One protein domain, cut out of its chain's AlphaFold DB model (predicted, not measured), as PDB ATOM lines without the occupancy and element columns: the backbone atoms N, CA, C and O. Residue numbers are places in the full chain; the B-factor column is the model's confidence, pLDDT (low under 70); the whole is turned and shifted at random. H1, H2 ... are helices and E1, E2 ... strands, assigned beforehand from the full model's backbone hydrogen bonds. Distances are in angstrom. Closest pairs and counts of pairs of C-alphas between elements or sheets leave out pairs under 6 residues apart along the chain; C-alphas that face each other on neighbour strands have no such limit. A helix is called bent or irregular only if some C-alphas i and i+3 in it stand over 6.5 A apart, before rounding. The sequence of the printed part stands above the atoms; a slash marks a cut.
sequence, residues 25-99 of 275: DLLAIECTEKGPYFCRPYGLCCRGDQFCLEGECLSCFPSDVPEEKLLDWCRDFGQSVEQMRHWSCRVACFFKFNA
ATOM      1  N   ASP A  25     162.792 124.264 101.227       57.16
ATOM      2  CA  ASP A  25     162.318 123.397 102.322       57.16
ATOM      3  C   ASP A  25     160.805 123.549 102.535       57.16
ATOM      4  O   ASP A  25     160.105 122.590 102.841       57.16
ATOM      5  N   LEU A  26     160.277 124.753 102.297       51.72
ATOM      6  CA  LEU A  26     158.840 125.033 102.306       51.72
ATOM      7  C   LEU A  26     158.121 124.483 101.072       51.72
ATOM      8  O   LEU A  26     156.939 124.172 101.133       51.72
ATOM      9  N   LEU A  27     158.805 124.382  99.936       52.97
ATOM     10  CA  LEU A  27     158.243 123.822  98.706       52.97
ATOM     11  C   LEU A  27     158.256 122.286  98.696       52.97
ATOM     12  O   LEU A  27     157.514 121.696  97.919       52.97
ATOM     13  N   ALA A  28     159.071 121.656  99.547       58.56
ATOM     14  CA  ALA A  28     159.175 120.204  99.670       58.56
ATOM     15  C   ALA A  28     158.094 119.572 100.570       58.56
ATOM     16  O   ALA A  28     157.969 118.349 100.612       58.56
ATOM     17  N   ILE A  29     157.321 120.379 101.307       60.72
ATOM     18  CA  ILE A  29     156.253 119.882 102.180       60.72
ATOM     19  C   ILE A  29     154.990 119.670 101.343       60.72
ATOM     20  O   ILE A  29     154.242 120.604 101.050       60.72
ATOM     21  N   GLU A  30     154.742 118.418 100.975       60.81
ATOM     22  CA  GLU A  30     153.478 117.999 100.380       60.81
ATOM     23  C   GLU A  30     152.443 117.741 101.480       60.81
ATOM     24  O   GLU A  30     152.564 116.822 102.292       60.81
ATOM     25  N   CYS A  31     151.390 118.557 101.508       63.12
ATOM     26  CA  CYS A  31     150.224 118.267 102.329       63.12
ATOM     27  C   CYS A  31     149.448 117.113 101.689       63.12
ATOM     28  O   CYS A  31     148.999 117.227 100.551       63.12
ATOM     29  N   THR A  32     149.286 116.005 102.417       58.25
ATOM     30  CA  THR A  32     148.524 114.828 101.965       58.25
ATOM     31  C   THR A  32     147.153 115.208 101.386       58.25
ATOM     32  O   THR A  32     146.494 116.099 101.921       58.25
ATOM     33  N   GLU A  33     146.693 114.467 100.368       51.91
ATOM     34  CA  GLU A  33     145.498 114.704  99.521       51.91
ATOM     35  C   GLU A  33     144.168 115.047 100.235       51.91
ATOM     36  O   GLU A  33     143.207 115.447  99.585       51.91
ATOM     37  N   LYS A  34     144.065 114.913 101.563       47.41
ATOM     38  CA  LYS A  34     142.811 115.079 102.322       47.41
ATOM     39  C   LYS A  34     142.559 116.475 102.913       47.41
ATOM     40  O   LYS A  34     141.571 116.643 103.622       47.41
ATOM     41  N   GLY A  35     143.387 117.484 102.642       51.94
ATOM     42  CA  GLY A  35     143.107 118.845 103.125       51.94
ATOM     43  C   GLY A  35     144.188 119.846 102.729       51.94
ATOM     44  O   GLY A  35     145.177 119.952 103.449       51.94
ATOM     45  N   PRO A  36     144.061 120.546 101.587       54.62
ATOM     46  CA  PRO A  36     145.213 121.178 100.969       54.62
ATOM     47  C   PRO A  36     145.181 122.694 101.166       54.62
ATOM     48  O   PRO A  36     144.790 123.426 100.262       54.62
ATOM     49  N   TYR A  37     145.639 123.187 102.320       60.81
ATOM     50  CA  TYR A  37     146.068 124.585 102.424       60.81
ATOM     51  C   TYR A  37     147.408 124.675 103.146       60.81
ATOM     52  O   TYR A  37     147.510 124.482 104.357       60.81
ATOM     53  N   PHE A  38     148.454 124.952 102.367       66.44
ATOM     54  CA  PHE A  38     149.805 125.138 102.875       66.44
ATOM     55  C   PHE A  38     149.964 126.544 103.465       66.44
ATOM     56  O   PHE A  38     149.855 127.549 102.758       66.44
ATOM     57  N   CYS A  39     150.228 126.615 104.767       70.50
ATOM     58  CA  CYS A  39     150.412 127.852 105.512       70.50
ATOM     59  C   CYS A  39     151.861 128.343 105.374       70.50
ATOM     60  O   CYS A  39     152.779 127.885 106.062       70.50
ATOM     61  N   ARG A  40     152.086 129.277 104.442       61.62
ATOM     62  CA  ARG A  40     153.384 129.956 104.268       61.62
ATOM     63  C   ARG A  40     153.524 131.120 105.253       61.62
ATOM     64  O   ARG A  40     152.523 131.781 105.518       61.62
ATOM     65  N   PRO A  41     154.741 131.445 105.731       54.06
ATOM     66  CA  PRO A  41     156.055 130.847 105.436       54.06
ATOM     67  C   PRO A  41     156.490 129.718 106.392       54.06
ATOM     68  O   PRO A  41     157.672 129.400 106.431       54.06
ATOM     69  N   TYR A  42     155.590 129.131 107.184       56.59
ATOM     70  CA  TYR A  42     155.982 128.283 108.322       56.59
ATOM     71  C   TYR A  42     155.883 126.774 108.075       56.59
ATOM     72  O   TYR A  42     156.285 125.991 108.929       56.59
ATOM     73  N   GLY A  43     155.392 126.346 106.910       61.09
ATOM     74  CA  GLY A  43     155.462 124.936 106.517       61.09
ATOM     75  C   GLY A  43     154.348 124.051 107.072       61.09
ATOM     76  O   GLY A  43     154.487 122.834 107.080       61.09
ATOM     77  N   LEU A  44     153.253 124.637 107.560       68.31
ATOM     78  CA  LEU A  44     152.176 123.891 108.211       68.31
ATOM     79  C   LEU A  44     151.058 123.546 107.222       68.31
ATOM     80  O   LEU A  44     150.610 124.391 106.447       68.31
ATOM     81  N   CYS A  45     150.580 122.305 107.277       74.44
ATOM     82  CA  CYS A  45     149.412 121.858 106.522       74.44
ATOM     83  C   CYS A  45     148.152 122.070 107.356       74.44
ATOM     84  O   CYS A  45     147.929 121.360 108.339       74.44
ATOM     85  N   CYS A  46     147.329 123.041 106.965       76.75
ATOM     86  CA  CYS A  46     146.042 123.257 107.608       76.75
ATOM     87  C   CYS A  46     145.014 122.251 107.092       76.75
ATOM     88  O   CYS A  46     145.017 121.868 105.920       76.75
ATOM     89  N   ARG A  47     144.116 121.822 107.980       78.31
ATOM     90  CA  ARG A  47     142.989 120.963 107.605       78.31
ATOM     91  C   ARG A  47     141.977 121.733 106.751       78.31
ATOM     92  O   ARG A  47     141.968 122.960 106.738       78.31
ATOM     93  N   GLY A  48     141.102 121.012 106.047       74.31
ATOM     94  CA  GLY A  48     140.078 121.621 105.183       74.31
ATOM     95  C   GLY A  48     139.071 122.518 105.919       74.31
ATOM     96  O   GLY A  48     138.409 123.331 105.285       74.31
ATOM     97  N   ASP A  49     138.974 122.400 107.244       82.06
ATOM     98  CA  ASP A  49     138.176 123.237 108.145       82.06
ATOM     99  C   ASP A  49     138.962 124.396 108.783       82.06
ATOM    100  O   ASP A  49     138.454 125.079 109.674       82.06
ATOM    101  N   GLN A  50     140.200 124.625 108.348       86.00
ATOM    102  CA  GLN A  50     141.108 125.610 108.919       86.00
ATOM    103  C   GLN A  50     141.633 126.583 107.859       86.00
ATOM    104  O   GLN A  50     141.663 126.300 106.662       86.00
ATOM    105  N   PHE A  51     142.081 127.747 108.316       84.00
ATOM    106  CA  PHE A  51     142.763 128.743 107.503       84.00
ATOM    107  C   PHE A  51     144.073 129.169 108.160       84.00
ATOM    108  O   PHE A  51     144.231 129.080 109.373       84.00
ATOM    109  N   CYS A  52     145.010 129.634 107.343       82.06
ATOM    110  CA  CYS A  52     146.297 130.136 107.801       82.06
ATOM    111  C   CYS A  52     146.190 131.629 108.123       82.06
ATOM    112  O   CYS A  52     145.822 132.416 107.249       82.06
ATOM    113  N   LEU A  53     146.549 132.021 109.342       82.75
ATOM    114  CA  LEU A  53     146.720 133.419 109.728       82.75
ATOM    115  C   LEU A  53     147.994 133.541 110.555       82.75
ATOM    116  O   LEU A  53     148.171 132.805 111.517       82.75
ATOM    117  N   GLU A  54     148.897 134.433 110.147       82.31
ATOM    118  CA  GLU A  54     150.166 134.693 110.852       82.31
ATOM    119  C   GLU A  54     151.049 133.450 111.091       82.31
ATOM    120  O   GLU A  54     151.964 133.475 111.906       82.31
ATOM    121  N   GLY A  55     150.839 132.377 110.320       75.50
ATOM    122  CA  GLY A  55     151.577 131.124 110.470       75.50
ATOM    123  C   GLY A  55     150.905 130.070 111.334       75.50
ATOM    124  O   GLY A  55     151.452 128.981 111.475       75.50
ATOM    125  N   GLU A  56     149.718 130.352 111.860       82.06
ATOM    126  CA  GLU A  56     148.931 129.403 112.633       82.06
ATOM    127  C   GLU A  56     147.702 128.942 111.843       82.06
ATOM    128  O   GLU A  56     147.076 129.713 111.109       82.06
ATOM    129  N   CYS A  57     147.347 127.664 111.995       85.69
ATOM    130  CA  CYS A  57     146.107 127.123 111.448       85.69
ATOM    131  C   CYS A  57     144.964 127.387 112.432       85.69
ATOM    132  O   CYS A  57     144.859 126.742 113.476       85.69
ATOM    133  N   LEU A  58     144.091 128.324 112.081       87.25
ATOM    134  CA  LEU A  58     142.915 128.686 112.859       87.25
ATOM    135  C   LEU A  58     141.669 128.007 112.293       87.25
ATOM    136  O   LEU A  58     141.540 127.830 111.085       87.25
ATOM    137  N   SER A  59     140.728 127.642 113.164       89.50
ATOM    138  CA  SER A  59     139.439 127.084 112.741       89.50
ATOM    139  C   SER A  59     138.635 128.114 111.951       89.50
ATOM    140  O   SER A  59     138.466 129.253 112.392       89.50
ATOM    141  N   CYS A  60     138.084 127.689 110.817       87.31
ATOM    142  CA  CYS A  60     137.107 128.468 110.068       87.31
ATOM    143  C   CYS A  60     135.748 128.547 110.764       87.31
ATOM    144  O   CYS A  60     134.986 129.482 110.514       87.31
ATOM    145  N   PHE A  61     135.452 127.583 111.636       90.75
ATOM    146  CA  PHE A  61     134.197 127.516 112.361       90.75
ATOM    147  C   PHE A  61     134.329 128.155 113.750       90.75
ATOM    148  O   PHE A  61     135.288 127.845 114.469       90.75
ATOM    149  N   PRO A  62     133.392 129.038 114.134       88.44
ATOM    150  CA  PRO A  62     133.349 129.627 115.469       88.44
ATOM    151  C   PRO A  62     133.154 128.553 116.545       88.44
ATOM    152  O   PRO A  62     132.316 127.666 116.405       88.44
ATOM    153  N   SER A  63     133.918 128.640 117.634       90.06
ATOM    154  CA  SER A  63     133.868 127.676 118.745       90.06
ATOM    155  C   SER A  63     132.598 127.781 119.593       90.06
ATOM    156  O   SER A  63     132.273 126.861 120.335       90.06
ATOM    157  N   ASP A  64     131.912 128.920 119.524       91.06
ATOM    158  CA  ASP A  64     130.669 129.228 120.234       91.06
ATOM    159  C   ASP A  64     129.410 128.742 119.499       91.06
ATOM    160  O   ASP A  64     128.322 128.737 120.080       91.06
ATOM    161  N   VAL A  65     129.541 128.287 118.247       89.00
ATOM    162  CA  VAL A  65     128.430 127.710 117.484       89.00
ATOM    163  C   VAL A  65     128.464 126.184 117.617       89.00
ATOM    164  O   VAL A  65     129.461 125.564 117.248       89.00
ATOM    165  N   PRO A  66     127.391 125.551 118.127       92.62
ATOM    166  CA  PRO A  66     127.338 124.099 118.241       92.62
ATOM    167  C   PRO A  66     127.298 123.433 116.858       92.62
ATOM    168  O   PRO A  66     126.782 124.007 115.897       92.62
ATOM    169  N   GLU A  67     127.822 122.208 116.773       89.44
ATOM    170  CA  GLU A  67     128.030 121.468 115.519       89.44
ATOM    171  C   GLU A  67     126.748 121.369 114.674       89.44
ATOM    172  O   GLU A  67     126.784 121.612 113.469       89.44
ATOM    173  N   GLU A  68     125.592 121.112 115.296       90.69
ATOM    174  CA  GLU A  68     124.305 121.028 114.595       90.69
ATOM    175  C   GLU A  68     123.836 122.350 113.962       90.69
ATOM    176  O   GLU A  68     123.021 122.332 113.041       90.69
ATOM    177  N   LYS A  69     124.355 123.497 114.417       90.12
ATOM    178  CA  LYS A  69     124.026 124.832 113.884       90.12
ATOM    179  C   LYS A  69     125.051 125.351 112.881       90.12
ATOM    180  O   LYS A  69     124.842 126.416 112.301       90.12
ATOM    181  N   LEU A  70     126.147 124.627 112.651       89.38
ATOM    182  CA  LEU A  70     127.190 125.071 111.728       89.38
ATOM    183  C   LEU A  70     126.702 125.151 110.280       89.38
ATOM    184  O   LEU A  70     127.161 126.026 109.551       89.38
ATOM    185  N   LEU A  71     125.759 124.298 109.864       87.94
ATOM    186  CA  LEU A  71     125.170 124.386 108.524       87.94
ATOM    187  C   LEU A  71     124.409 125.706 108.339       87.94
ATOM    188  O   LEU A  71     124.614 126.399 107.345       87.94
ATOM    189  N   ASP A  72     123.574 126.078 109.309       86.06
ATOM    190  CA  ASP A  72     122.829 127.340 109.267       86.06
ATOM    191  C   ASP A  72     123.769 128.543 109.367       86.06
ATOM    192  O   ASP A  72     123.618 129.511 108.625       86.06
ATOM    193  N   TRP A  73     124.821 128.448 110.182       88.25
ATOM    194  CA  TRP A  73     125.872 129.462 110.212       88.25
ATOM    195  C   TRP A  73     126.581 129.603 108.854       88.25
ATOM    196  O   TRP A  73     126.779 130.715 108.368       88.25
ATOM    197  N   CYS A  74     126.912 128.493 108.191       85.94
ATOM    198  CA  CYS A  74     127.495 128.496 106.849       85.94
ATOM    199  C   CYS A  74     126.549 129.083 105.789       85.94
ATOM    200  O   CYS A  74     127.017 129.706 104.837       85.94
ATOM    201  N   ARG A  75     125.231 128.919 105.942       82.50
ATOM    202  CA  ARG A  75     124.231 129.543 105.061       82.50
ATOM    203  C   ARG A  75     124.142 131.050 105.271       82.50
ATOM    204  O   ARG A  75     124.124 131.795 104.293       82.50
ATOM    205  N   ASP A  76     124.087 131.480 106.529       79.38
ATOM    206  CA  ASP A  76     123.825 132.873 106.900       79.38
ATOM    207  C   ASP A  76     125.085 133.750 106.791       79.38
ATOM    208  O   ASP A  76     125.028 134.856 106.257       79.38
ATOM    209  N   PHE A  77     126.231 133.241 107.250       77.50
ATOM    210  CA  PHE A  77     127.502 133.973 107.319       77.50
ATOM    211  C   PHE A  77     128.538 133.444 106.330       77.50
ATOM    212  O   PHE A  77     129.407 134.190 105.876       77.50
ATOM    213  N   GLY A  78     128.441 132.167 105.946       67.88
ATOM    214  CA  GLY A  78     129.460 131.508 105.133       67.88
ATOM    215  C   GLY A  78     129.555 131.954 103.675       67.88
ATOM    216  O   GLY A  78     130.472 131.552 102.962       67.88
ATOM    217  N   GLN A  79     128.644 132.819 103.230       66.06
ATOM    218  CA  GLN A  79     128.703 133.462 101.915       66.06
ATOM    219  C   GLN A  79     129.385 134.838 101.945       66.06
ATOM    220  O   GLN A  79     129.710 135.366 100.880       66.06
ATOM    221  N   SER A  80     129.603 135.430 103.125       66.19
ATOM    222  CA  SER A  80     130.188 136.766 103.267       66.19
ATOM    223  C   SER A  80     131.605 136.694 103.826       66.19
ATOM    224  O   SER A  80     131.813 136.414 105.004       66.19
ATOM    225  N   VAL A  81     132.597 137.018 102.992       60.47
ATOM    226  CA  VAL A  81     134.009 137.081 103.410       60.47
ATOM    227  C   VAL A  81     134.256 138.184 104.445       60.47
ATOM    228  O   VAL A  81     135.222 138.103 105.183       60.47
ATOM    229  N   GLU A  82     133.389 139.193 104.557       67.12
ATOM    230  CA  GLU A  82     133.501 140.204 105.623       67.12
ATOM    231  C   GLU A  82     133.139 139.641 107.003       67.12
ATOM    232  O   GLU A  82     133.633 140.112 108.024       67.12
ATOM    233  N   GLN A  83     132.263 138.636 107.038       67.44
ATOM    234  CA  GLN A  83     131.818 137.987 108.273       67.44
ATOM    235  C   GLN A  83     132.644 136.734 108.578       67.44
ATOM    236  O   GLN A  83     132.800 136.351 109.738       67.44
ATOM    237  N   MET A  84     133.205 136.105 107.545       69.44
ATOM    238  CA  MET A  84     134.171 135.028 107.689       69.44
ATOM    239  C   MET A  84     135.570 135.587 107.927       69.44
ATOM    240  O   MET A  84     136.036 136.467 107.221       69.44
ATOM    241  N   ARG A  85     136.302 135.022 108.888       76.50
ATOM    242  CA  ARG A  85     137.664 135.483 109.221       76.50
ATOM    243  C   ARG A  85     138.641 135.421 108.038       76.50
ATOM    244  O   ARG A  85     139.631 136.145 108.033       76.50
ATOM    245  N   HIS A  86     138.386 134.544 107.065       80.50
ATOM    246  CA  HIS A  86     139.216 134.363 105.881       80.50
ATOM    247  C   HIS A  86     138.410 133.768 104.716       80.50
ATOM    248  O   HIS A  86     137.491 132.977 104.929       80.50
ATOM    249  N   TRP A  87     138.773 134.099 103.473       74.19
ATOM    250  CA  TRP A  87     138.045 133.664 102.269       74.19
ATOM    251  C   TRP A  87     138.013 132.136 102.100       74.19
ATOM    252  O   TRP A  87     137.014 131.582 101.641       74.19
ATOM    253  N   SER A  88     139.075 131.436 102.520       76.12
ATOM    254  CA  SER A  88     139.146 129.968 102.443       76.12
ATOM    255  C   SER A  88     138.094 129.282 103.322       76.12
ATOM    256  O   SER A  88     137.727 128.140 103.059       76.12
ATOM    257  N   CYS A  89     137.539 129.982 104.315       81.69
ATOM    258  CA  CYS A  89     136.497 129.440 105.182       81.69
ATOM    259  C   CYS A  89     135.160 129.234 104.477       81.69
ATOM    260  O   CYS A  89     134.383 128.367 104.876       81.69
ATOM    261  N   ARG A  90     134.924 129.939 103.369       78.69
ATOM    262  CA  ARG A  90     133.798 129.646 102.482       78.69
ATOM    263  C   ARG A  90     133.927 128.246 101.885       78.69
ATOM    264  O   ARG A  90     132.962 127.489 101.846       78.69
ATOM    265  N   VAL A  91     135.140 127.878 101.473       76.25
ATOM    266  CA  VAL A  91     135.432 126.543 100.936       76.25
ATOM    267  C   VAL A  91     135.313 125.484 102.029       76.25
ATOM    268  O   VAL A  91     134.740 124.428 101.779       76.25
ATOM    269  N   ALA A  92     135.752 125.789 103.254       83.94
ATOM    270  CA  ALA A  92     135.564 124.908 104.407       83.94
ATOM    271  C   ALA A  92     134.084 124.558 104.645       83.94
ATOM    272  O   ALA A  92     133.764 123.395 104.891       83.94
ATOM    273  N   CYS A  93     133.168 125.526 104.509       83.88
ATOM    274  CA  CYS A  93     131.729 125.262 104.580       83.88
ATOM    275  C   CYS A  93     131.265 124.268 103.502       83.88
ATOM    276  O   CYS A  93     130.540 123.334 103.829       83.88
ATOM    277  N   PHE A  94     131.707 124.421 102.249       80.19
ATOM    278  CA  PHE A  94     131.364 123.506 101.146       80.19
ATOM    279  C   PHE A  94     132.044 122.136 101.225       80.19
ATOM    280  O   PHE A  94     131.613 121.191 100.570       80.19
ATOM    281  N   PHE A  95     133.140 122.033 101.972       78.19
ATOM    282  CA  PHE A  95     133.803 120.759 102.213       78.19
ATOM    283  C   PHE A  95     133.131 119.996 103.356       78.19
ATOM    284  O   PHE A  95     132.931 118.787 103.266       78.19
ATOM    285  N   LYS A  96     132.764 120.706 104.431       83.94
ATOM    286  CA  LYS A  96     132.096 120.121 105.600       83.94
ATOM    287  C   LYS A  96     130.643 119.748 105.308       83.94
ATOM    288  O   LYS A  96     130.164 118.726 105.791       83.94
ATOM    289  N   PHE A  97     129.958 120.558 104.510       83.69
ATOM    290  CA  PHE A  97     128.570 120.361 104.116       83.69
ATOM    291  C   PHE A  97     128.468 120.341 102.598       83.69
ATOM    292  O   PHE A  97     129.220 121.035 101.923       83.69
ATOM    293  N   ASN A  98     127.515 119.591 102.044       76.06
ATOM    294  CA  ASN A  98     127.294 119.590 100.600       76.06
ATOM    295  C   ASN A  98     127.084 121.033 100.102       76.06
ATOM    296  O   ASN A  98     126.331 121.795 100.710       76.06
ATOM    297  N   ALA A  99     127.736 121.411  98.997       68.44
ATOM    298  CA  ALA A  99     127.637 122.756  98.435       68.44
ATOM    299  C   ALA A  99     126.179 123.199  98.245       68.44
ATOM    300  O   ALA A  99     125.835 124.335  98.566       68.44
TER     301      ALA A  99
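This is residues 25 to 99 of the 275 residues of an uncharacterized protein of Biomphalaria glabrata (UniProt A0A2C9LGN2). Two small strand hairpins, E1 with E2 and E3 with E4, pack on each other in one half of an elongated model; H2 packs with its residues 88 to 92 beside the second hairpin, mostly at E3, and H1 lies beyond H2 at the far end. Residues 25 to 36, with no named element, lead in from the other end. The printed part has 75 residues, with four named strands followed by two named helices, E1, E2, E3, E4, H1, H2; each hairpin is a two-stranded antiparallel sheet. The class is mixed, helices and strands, though under half of the residues are in named elements. The whole is compact, with a radius of gyration of the C-alphas of 12.9 A, and spans 40 by 23 by 19 A.

Go past residues 25 to 36 and find C-alpha 37 at (146.068, 124.585, 102.424), where E1, residues 37 to 39, begins. Next come E2, residues 44 to 46, then E3, residues 50 to 53, 9.7 A long, and E4, residues 56 to 59, 9.8 A. Find C-alpha 67 at (128.030, 121.468, 115.519); from there H1 runs over residues 67 to 76, 14.9 A. It is irregular, but only just: C-alphas 68 and 71 are 7.0 A apart. H2, residues 88 to 96, is 12.5 A long and ends with C-alpha 96 at (132.096, 120.121, 105.600).

Look first at the hairpin of E1 and E2, antiparallel at 142 degrees, where N 39 and O 44 are within hydrogen-bond range at 2.8 A. In the hairpin of E3 and E4, antiparallel at 139 degrees, N 51 and O 58 are 2.8 A apart and N 53 and O 56 3.0 A. Between the hairpins, the closest C-alphas of E1 and E3 are those of Cys 39 and Cys 52, 5.2 A apart; for E2 and E4 they are those of Cys 46 and Cys 57, 5.4 A. Moving on, the closest C-alphas of E3 and H2 are those of Phe 51 and Ser 88, 6.3 A. E4 and H2 are apart, but only just, at 8.4 A. H1 and H2 only just touch, with 3 pairs of C-alphas within 8 A, the closest those of Cys 74 and Cys 93 at 5.8 A. They run opposite ways at a steep tilt of 52 degrees, H1's line being a rough one. Every O i to N i+4 pair is within hydrogen-bond range in H2, and 4 of 6 in H1.

The two C-alphas farthest apart are those of Asp 25 and Asp 72, 40.3 A. The printed part has no cut. The link from H1 to H2, 11 residues, is long; that from E4 to H1 is short, and the three between the strands are tight. The mean pLDDT of the printed part is 74.9, and it is under 70 in residues 25 to 38, 40 to 44, 78 to 84 and 99.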